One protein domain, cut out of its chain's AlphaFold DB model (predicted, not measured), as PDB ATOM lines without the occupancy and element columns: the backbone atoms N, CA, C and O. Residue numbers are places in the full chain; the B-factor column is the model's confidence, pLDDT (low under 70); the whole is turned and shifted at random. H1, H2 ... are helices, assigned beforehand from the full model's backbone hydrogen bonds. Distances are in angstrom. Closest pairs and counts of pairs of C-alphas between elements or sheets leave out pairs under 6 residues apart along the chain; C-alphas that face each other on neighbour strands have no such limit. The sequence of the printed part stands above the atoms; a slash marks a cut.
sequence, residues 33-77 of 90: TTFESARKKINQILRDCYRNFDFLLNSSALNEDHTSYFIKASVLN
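Overview. This is residues 33 to 77 of the 90 residues of an uncharacterized protein of Ruminococcus sp. AF25-28AC (UniProt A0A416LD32). The model is a hook of three helices: the long helix H1 makes the shaft, the chain goes on through the short helix H2, and H3 folds back so that its end meets the last part of H1. The far end of the shaft sticks out, with residues 33 to 39 standing free. The printed part has 45 residues with three named helices, H1, H2 and H3 in that order, and no named strand; the class is all helix. It is loose, with a radius of gyration of the C-alphas of 12.4 A, and a rod in outline, spanning 42 by 18 by 11 A.

Arrangement. H1, residues 35 to 51, and H2, residues 54 to 58, meet only through their link. H3, residues 64 to 74, touches H1, which takes part with residues 46 to 51 alone; the closest C-alphas, those of Arg 47 and Ser 74, are 4.6 A apart. H1 and H3 run opposite ways at a steep tilt of 51 degrees. H2 and H3 are close but not clearly touching, their closest C-alphas being those of Leu 57 and Thr 67, 6.5 A apart. In H1 and H3 every O i to N i+4 pair is within hydrogen-bond range; in H2 0 of 1 is, beside 2 of 2 O i to N i+3 pairs.

Along the chain. H1 begins at C-alpha 35 (271.280, 273.658, 241.066) and is 24.2 A long from first to last C-alpha. H2 measures 7.7 A from C-alpha 54 to C-alpha 58. H3 is 15.4 A long and ends at C-alpha 74 (265.610, 266.389, 260.493).

Size, cuts and confidence. The two C-alphas farthest apart, those of Thr 33 and Ser 60, are 41.8 A from each other. The links H1 to H2 and H2 to H3 are tight, and the printed part has no cut. The mean pLDDT of the printed part is 86.5; residues 76 to 77 are under 70.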
ATOM      1  N   THR A  33     273.286 267.650 238.037       95.88
ATOM      2  CA  THR A  33     273.608 268.533 236.899       95.88
ATOM      3  C   THR A  33     272.866 269.866 236.933       95.88
ATOM      4  O   THR A  33     273.145 270.747 236.121       95.88
ATOM      5  N   THR A  34     271.930 270.041 237.870       96.69
ATOM      6  CA  THR A  34     271.204 271.300 238.070       96.69
ATOM      7  C   THR A  34     271.322 271.768 239.512       96.69
ATOM      8  O   THR A  34     271.421 270.967 240.442       96.69
ATOM      9  N   PHE A  35     271.261 273.083 239.721       93.12
ATOM     10  CA  PHE A  35     271.280 273.658 241.066       93.12
ATOM     11  C   PHE A  35     270.162 273.088 241.951       93.12
ATOM     12  O   PHE A  35     270.396 272.733 243.102       93.12
ATOM     13  N   GLU A  36     268.954 272.940 241.405       92.62
ATOM     14  CA  GLU A  36     267.797 272.451 242.156       92.62
ATOM     15  C   GLU A  36     267.952 271.004 242.627       92.62
ATOM     16  O   GLU A  36     267.663 270.679 243.783       92.62
ATOM     17  N   SER A  37     268.456 270.133 241.752       89.88
ATOM     18  CA  SER A  37     268.731 268.739 242.099       89.88
ATOM     19  C   SER A  37     269.881 268.635 243.105       89.88
ATOM     20  O   SER A  37     269.738 267.948 244.120       89.88
ATOM     21  N   ALA A  38     270.956 269.411 242.921       93.31
ATOM     22  CA  ALA A  38     272.070 269.490 243.868       93.31
ATOM     23  C   ALA A  38     271.608 269.952 245.256       93.31
ATOM     24  O   ALA A  38     271.891 269.299 246.261       93.31
ATOM     25  N   ARG A  39     270.821 271.031 245.314       91.44
ATOM     26  CA  ARG A  39     270.242 271.567 246.551       91.44
ATOM     27  C   ARG A  39     269.371 270.531 247.254       91.44
ATOM     28  O   ARG A  39     269.473 270.357 248.467       91.44
ATOM     29  N   LYS A  40     268.538 269.801 246.506       89.88
ATOM     30  CA  LYS A  40     267.719 268.714 247.056       89.88
ATOM     31  C   LYS A  40     268.586 267.607 247.660       89.88
ATOM     32  O   LYS A  40     268.292 267.158 248.766       89.88
ATOM     33  N   LYS A  41     269.657 267.201 246.976       91.56
ATOM     34  CA  LYS A  41     270.573 266.159 247.454       91.56
ATOM     35  C   LYS A  41     271.341 266.590 248.705       91.56
ATOM     36  O   LYS A  41     271.454 265.810 249.645       91.56
ATOM     37  N   ILE A  42     271.807 267.838 248.749       91.44
ATOM     38  CA  ILE A  42     272.458 268.428 249.928       91.44
ATOM     39  C   ILE A  42     271.502 268.425 251.126       91.44
ATOM     40  O   ILE A  42     271.876 267.959 252.199       91.44
ATOM     41  N   ASN A  43     270.251 268.861 250.939       89.88
ATOM     42  CA  ASN A  43     269.245 268.851 252.004       89.88
ATOM     43  C   ASN A  43     268.948 267.436 252.523       89.88
ATOM     44  O   ASN A  43     268.786 267.257 253.725       89.88
ATOM     45  N   GLN A  44     268.916 266.432 251.640       88.88
ATOM     46  CA  GLN A  44     268.784 265.027 252.045       88.88
ATOM     47  C   GLN A  44     269.972 264.572 252.900       88.88
ATOM     48  O   GLN A  44     269.763 264.013 253.968       88.88
ATOM     49  N   ILE A  45     271.203 264.871 252.474       91.88
ATOM     50  CA  ILE A  45     272.421 264.522 253.221       91.88
ATOM     51  C   ILE A  45     272.419 265.173 254.611       91.88
ATOM     52  O   ILE A  45     272.737 264.515 255.598       91.88
ATOM     53  N   LEU A  46     272.030 266.450 254.700       89.38
ATOM     54  CA  LEU A  46     271.894 267.144 255.980       89.38
ATOM     55  C   LEU A  46     270.831 266.475 256.850       89.38
ATOM     56  O   LEU A  46     271.127 266.098 257.977       89.38
ATOM     57  N   ARG A  47     269.623 266.254 256.326       87.62
ATOM     58  CA  ARG A  47     268.556 265.557 257.051       87.62
ATOM     59  C   ARG A  47     269.028 264.213 257.611       87.62
ATOM     60  O   ARG A  47     268.782 263.933 258.781       87.62
ATOM     61  N   ASP A  48     269.656 263.387 256.781       88.44
ATOM     62  CA  ASP A  48     270.101 262.049 257.172       88.44
ATOM     63  C   ASP A  48     271.193 262.131 258.244       88.44
ATOM     64  O   ASP A  48     271.191 261.349 259.192       88.44
ATOM     65  N   CYS A  49     272.074 263.135 258.154       88.81
ATOM     66  CA  CYS A  49     273.033 263.438 259.207       88.81
ATOM     67  C   CYS A  49     272.329 263.724 260.537       88.81
ATOM     68  O   CYS A  49     272.688 263.100 261.526       88.81
ATOM     69  N   TYR A  50     271.325 264.607 260.573       87.12
ATOM     70  CA  TYR A  50     270.579 264.894 261.806       87.12
ATOM     71  C   TYR A  50     269.853 263.651 262.332       87.12
ATOM     72  O   TYR A  50     269.982 263.338 263.508       87.12
ATOM     73  N   ARG A  51     269.190 262.875 261.467       84.75
ATOM     74  CA  ARG A  51     268.491 261.640 261.869       84.75
ATOM     75  C   ARG A  51     269.394 260.608 262.539       84.75
ATOM     76  O   ARG A  51     268.986 259.946 263.488       84.75
ATOM     77  N   ASN A  52     270.651 260.499 262.107       87.69
ATOM     78  CA  ASN A  52     271.619 259.607 262.755       87.69
ATOM     79  C   ASN A  52     271.885 259.970 264.229       87.69
ATOM     80  O   ASN A  52     272.383 259.133 264.982       87.69
ATOM     81  N   PHE A  53     271.542 261.189 264.648       88.00
ATOM     82  CA  PHE A  53     271.663 261.666 266.022       88.00
ATOM     83  C   PHE A  53     270.305 261.852 266.714       88.00
ATOM     84  O   PHE A  53     270.244 262.562 267.715       88.00
ATOM     85  N   ASP A  54     269.223 261.218 266.244       86.25
ATOM     86  CA  ASP A  54     267.886 261.335 266.859       86.25
ATOM     87  C   ASP A  54     267.882 260.959 268.356       86.25
ATOM     88  O   ASP A  54     267.050 261.444 269.120       86.25
ATOM     89  N   PHE A  55     268.857 260.166 268.821       85.12
ATOM     90  CA  PHE A  55     269.049 259.872 270.247       85.12
ATOM     91  C   PHE A  55     269.278 261.130 271.106       85.12
ATOM     92  O   PHE A  55     268.966 261.111 272.297       85.12
ATOM     93  N   LEU A  56     269.778 262.228 270.522       87.19
ATOM     94  CA  LEU A  56     269.973 263.499 271.220       87.19
ATOM     95  C   LEU A  56     268.648 264.128 271.659       87.19
ATOM     96  O   LEU A  56     268.631 264.801 272.687       87.19
ATOM     97  N   LEU A  57     267.544 263.864 270.950       85.38
ATOM     98  CA  LEU A  57     266.208 264.354 271.317       85.38
ATOM     99  C   LEU A  57     265.702 263.754 272.634       85.38
ATOM    100  O   LEU A  57     264.896 264.372 273.319       85.38
ATOM    101  N   ASN A  58     266.191 262.567 272.998       81.94
ATOM    102  CA  ASN A  58     265.882 261.912 274.271       81.94
ATOM    103  C   ASN A  58     266.973 262.144 275.332       81.94
ATOM    104  O   ASN A  58     266.914 261.571 276.419       81.94
ATOM    105  N   SER A  59     267.993 262.942 275.013       85.88
ATOM    106  CA  SER A  59     269.094 263.261 275.921       85.88
ATOM    107  C   SER A  59     268.866 264.607 276.611       85.88
ATOM    108  O   SER A  59     268.163 265.469 276.095       85.88
ATOM    109  N   SER A  60     269.540 264.843 277.736       86.00
ATOM    110  CA  SER A  60     269.580 266.159 278.389       86.00
ATOM    111  C   SER A  60     270.555 267.147 277.727       86.00
ATOM    112  O   SER A  60     270.816 268.213 278.279       86.00
ATOM    113  N   ALA A  61     271.131 266.800 276.568       84.88
ATOM    114  CA  ALA A  61     272.157 267.605 275.908       84.88
ATOM    115  C   ALA A  61     271.592 268.788 275.101       84.88
ATOM    116  O   ALA A  61     272.346 269.695 274.748       84.88
ATOM    117  N   LEU A  62     270.291 268.784 274.789       85.94
ATOM    118  CA  LEU A  62     269.622 269.846 274.038       85.94
ATOM    119  C   LEU A  62     268.677 270.629 274.956       85.94
ATOM    120  O   LEU A  62     267.929 270.045 275.734       85.94
ATOM    121  N   ASN A  63     268.685 271.956 274.836       88.38
ATOM    122  CA  ASN A  63     267.627 272.805 275.389       88.38
ATOM    123  C   ASN A  63     266.456 272.917 274.386       88.38
ATOM    124  O   ASN A  63     266.518 272.368 273.282       88.38
ATOM    125  N   GLU A  64     265.395 273.634 274.750       86.62
ATOM    126  CA  GLU A  64     264.186 273.767 273.921       86.62
ATOM    127  C   GLU A  64     264.462 274.348 272.525       86.62
ATOM    128  O   GLU A  64     264.043 273.768 271.518       86.62
ATOM    129  N   ASP A  65     265.234 275.433 272.440       87.69
ATOM    130  CA  ASP A  65     265.573 276.072 271.165       87.69
ATOM    131  C   ASP A  65     266.360 275.125 270.258       87.69
ATOM    132  O   ASP A  65     266.024 274.924 269.087       87.69
ATOM    133  N   HIS A  66     267.393 274.487 270.806       87.38
ATOM    134  CA  HIS A  66     268.242 273.562 270.064       87.38
ATOM    135  C   HIS A  66     267.465 272.318 269.616       87.38
ATOM    136  O   HIS A  66     267.670 271.838 268.500       87.38
ATOM    137  N   THR A  67     266.529 271.840 270.439       84.62
ATOM    138  CA  THR A  67     265.613 270.742 270.100       84.62
ATOM    139  C   THR A  67     264.717 271.128 268.921       84.62
ATOM    140  O   THR A  67     264.592 270.372 267.957       84.62
ATOM    141  N   SER A  68     264.161 272.345 268.930       86.19
ATOM    142  CA  SER A  68     263.350 272.878 267.828       86.19
ATOM    143  C   SER A  68     264.141 272.976 266.518       86.19
ATOM    144  O   SER A  68     263.659 272.553 265.463       86.19
ATOM    145  N   TYR A  69     265.383 273.472 266.562       86.06
ATOM    146  CA  TYR A  69     266.258 273.511 265.385       86.06
ATOM    147  C   TYR A  69     266.607 272.116 264.865       86.06
ATOM    148  O   TYR A  69     266.582 271.897 263.651       86.06
ATOM    149  N   PHE A  70     266.888 271.172 265.763       87.12
ATOM    150  CA  PHE A  70     267.190 269.791 265.401       87.12
ATOM    151  C   PHE A  70     266.018 269.140 264.657       87.12
ATOM    152  O   PHE A  70     266.207 268.581 263.577       87.12
ATOM    153  N   ILE A  71     264.797 269.280 265.186       84.12
ATOM    154  CA  ILE A  71     263.574 268.754 264.565       84.12
ATOM    155  C   ILE A  71     263.329 269.407 263.200       84.12
ATOM    156  O   ILE A  71     263.019 268.726 262.224       84.12
ATOM    157  N   LYS A  72     263.512 270.726 263.075       85.25
ATOM    158  CA  LYS A  72     263.377 271.413 261.778       85.25
ATOM    159  C   LYS A  72     264.372 270.869 260.751       85.25
ATOM    160  O   LYS A  72     263.996 270.623 259.603       85.25
ATOM    161  N   ALA A  73     265.620 270.644 261.157       82.75
ATOM    162  CA  ALA A  73     266.661 270.122 260.282       82.75
ATOM    163  C   ALA A  73     266.417 268.655 259.869       82.75
ATOM    164  O   ALA A  73     266.572 268.316 258.693       82.75
ATOM    165  N   SER A  74     265.946 267.797 260.783       78.31
ATOM    166  CA  SER A  74     265.610 266.389 260.493       78.31
ATOM    167  C   SER A  74     264.372 266.224 259.589       78.31
ATOM    168  O   SER A  74     264.122 265.149 259.029       78.31
ATOM    169  N   VAL A  75     263.618 267.304 259.367       75.94
ATOM    170  CA  VAL A  75     262.402 267.334 258.540       75.94
ATOM    171  C   VAL A  75     262.615 268.069 257.203       75.94
ATOM    172  O   VAL A  75     261.696 268.138 256.390       75.94
ATOM    173  N   LEU A  76     263.836 268.481 256.838       64.25
ATOM    174  CA  LEU A  76     264.110 269.192 255.570       64.25
ATOM    175  C   LEU A  76     263.766 268.385 254.272       64.25
ATOM    176  O   LEU A  76     264.579 267.616 253.764       64.25
ATOM    177  N   ASN A  77     262.557 268.635 253.722       59.03
ATOM    178  CA  ASN A  77     261.973 268.387 252.368       59.03
ATOM    179  C   ASN A  77     261.504 266.982 251.881       59.03
ATOM    180  O   ASN A  77     262.175 265.983 252.114       59.03
TER     181      ASN A  77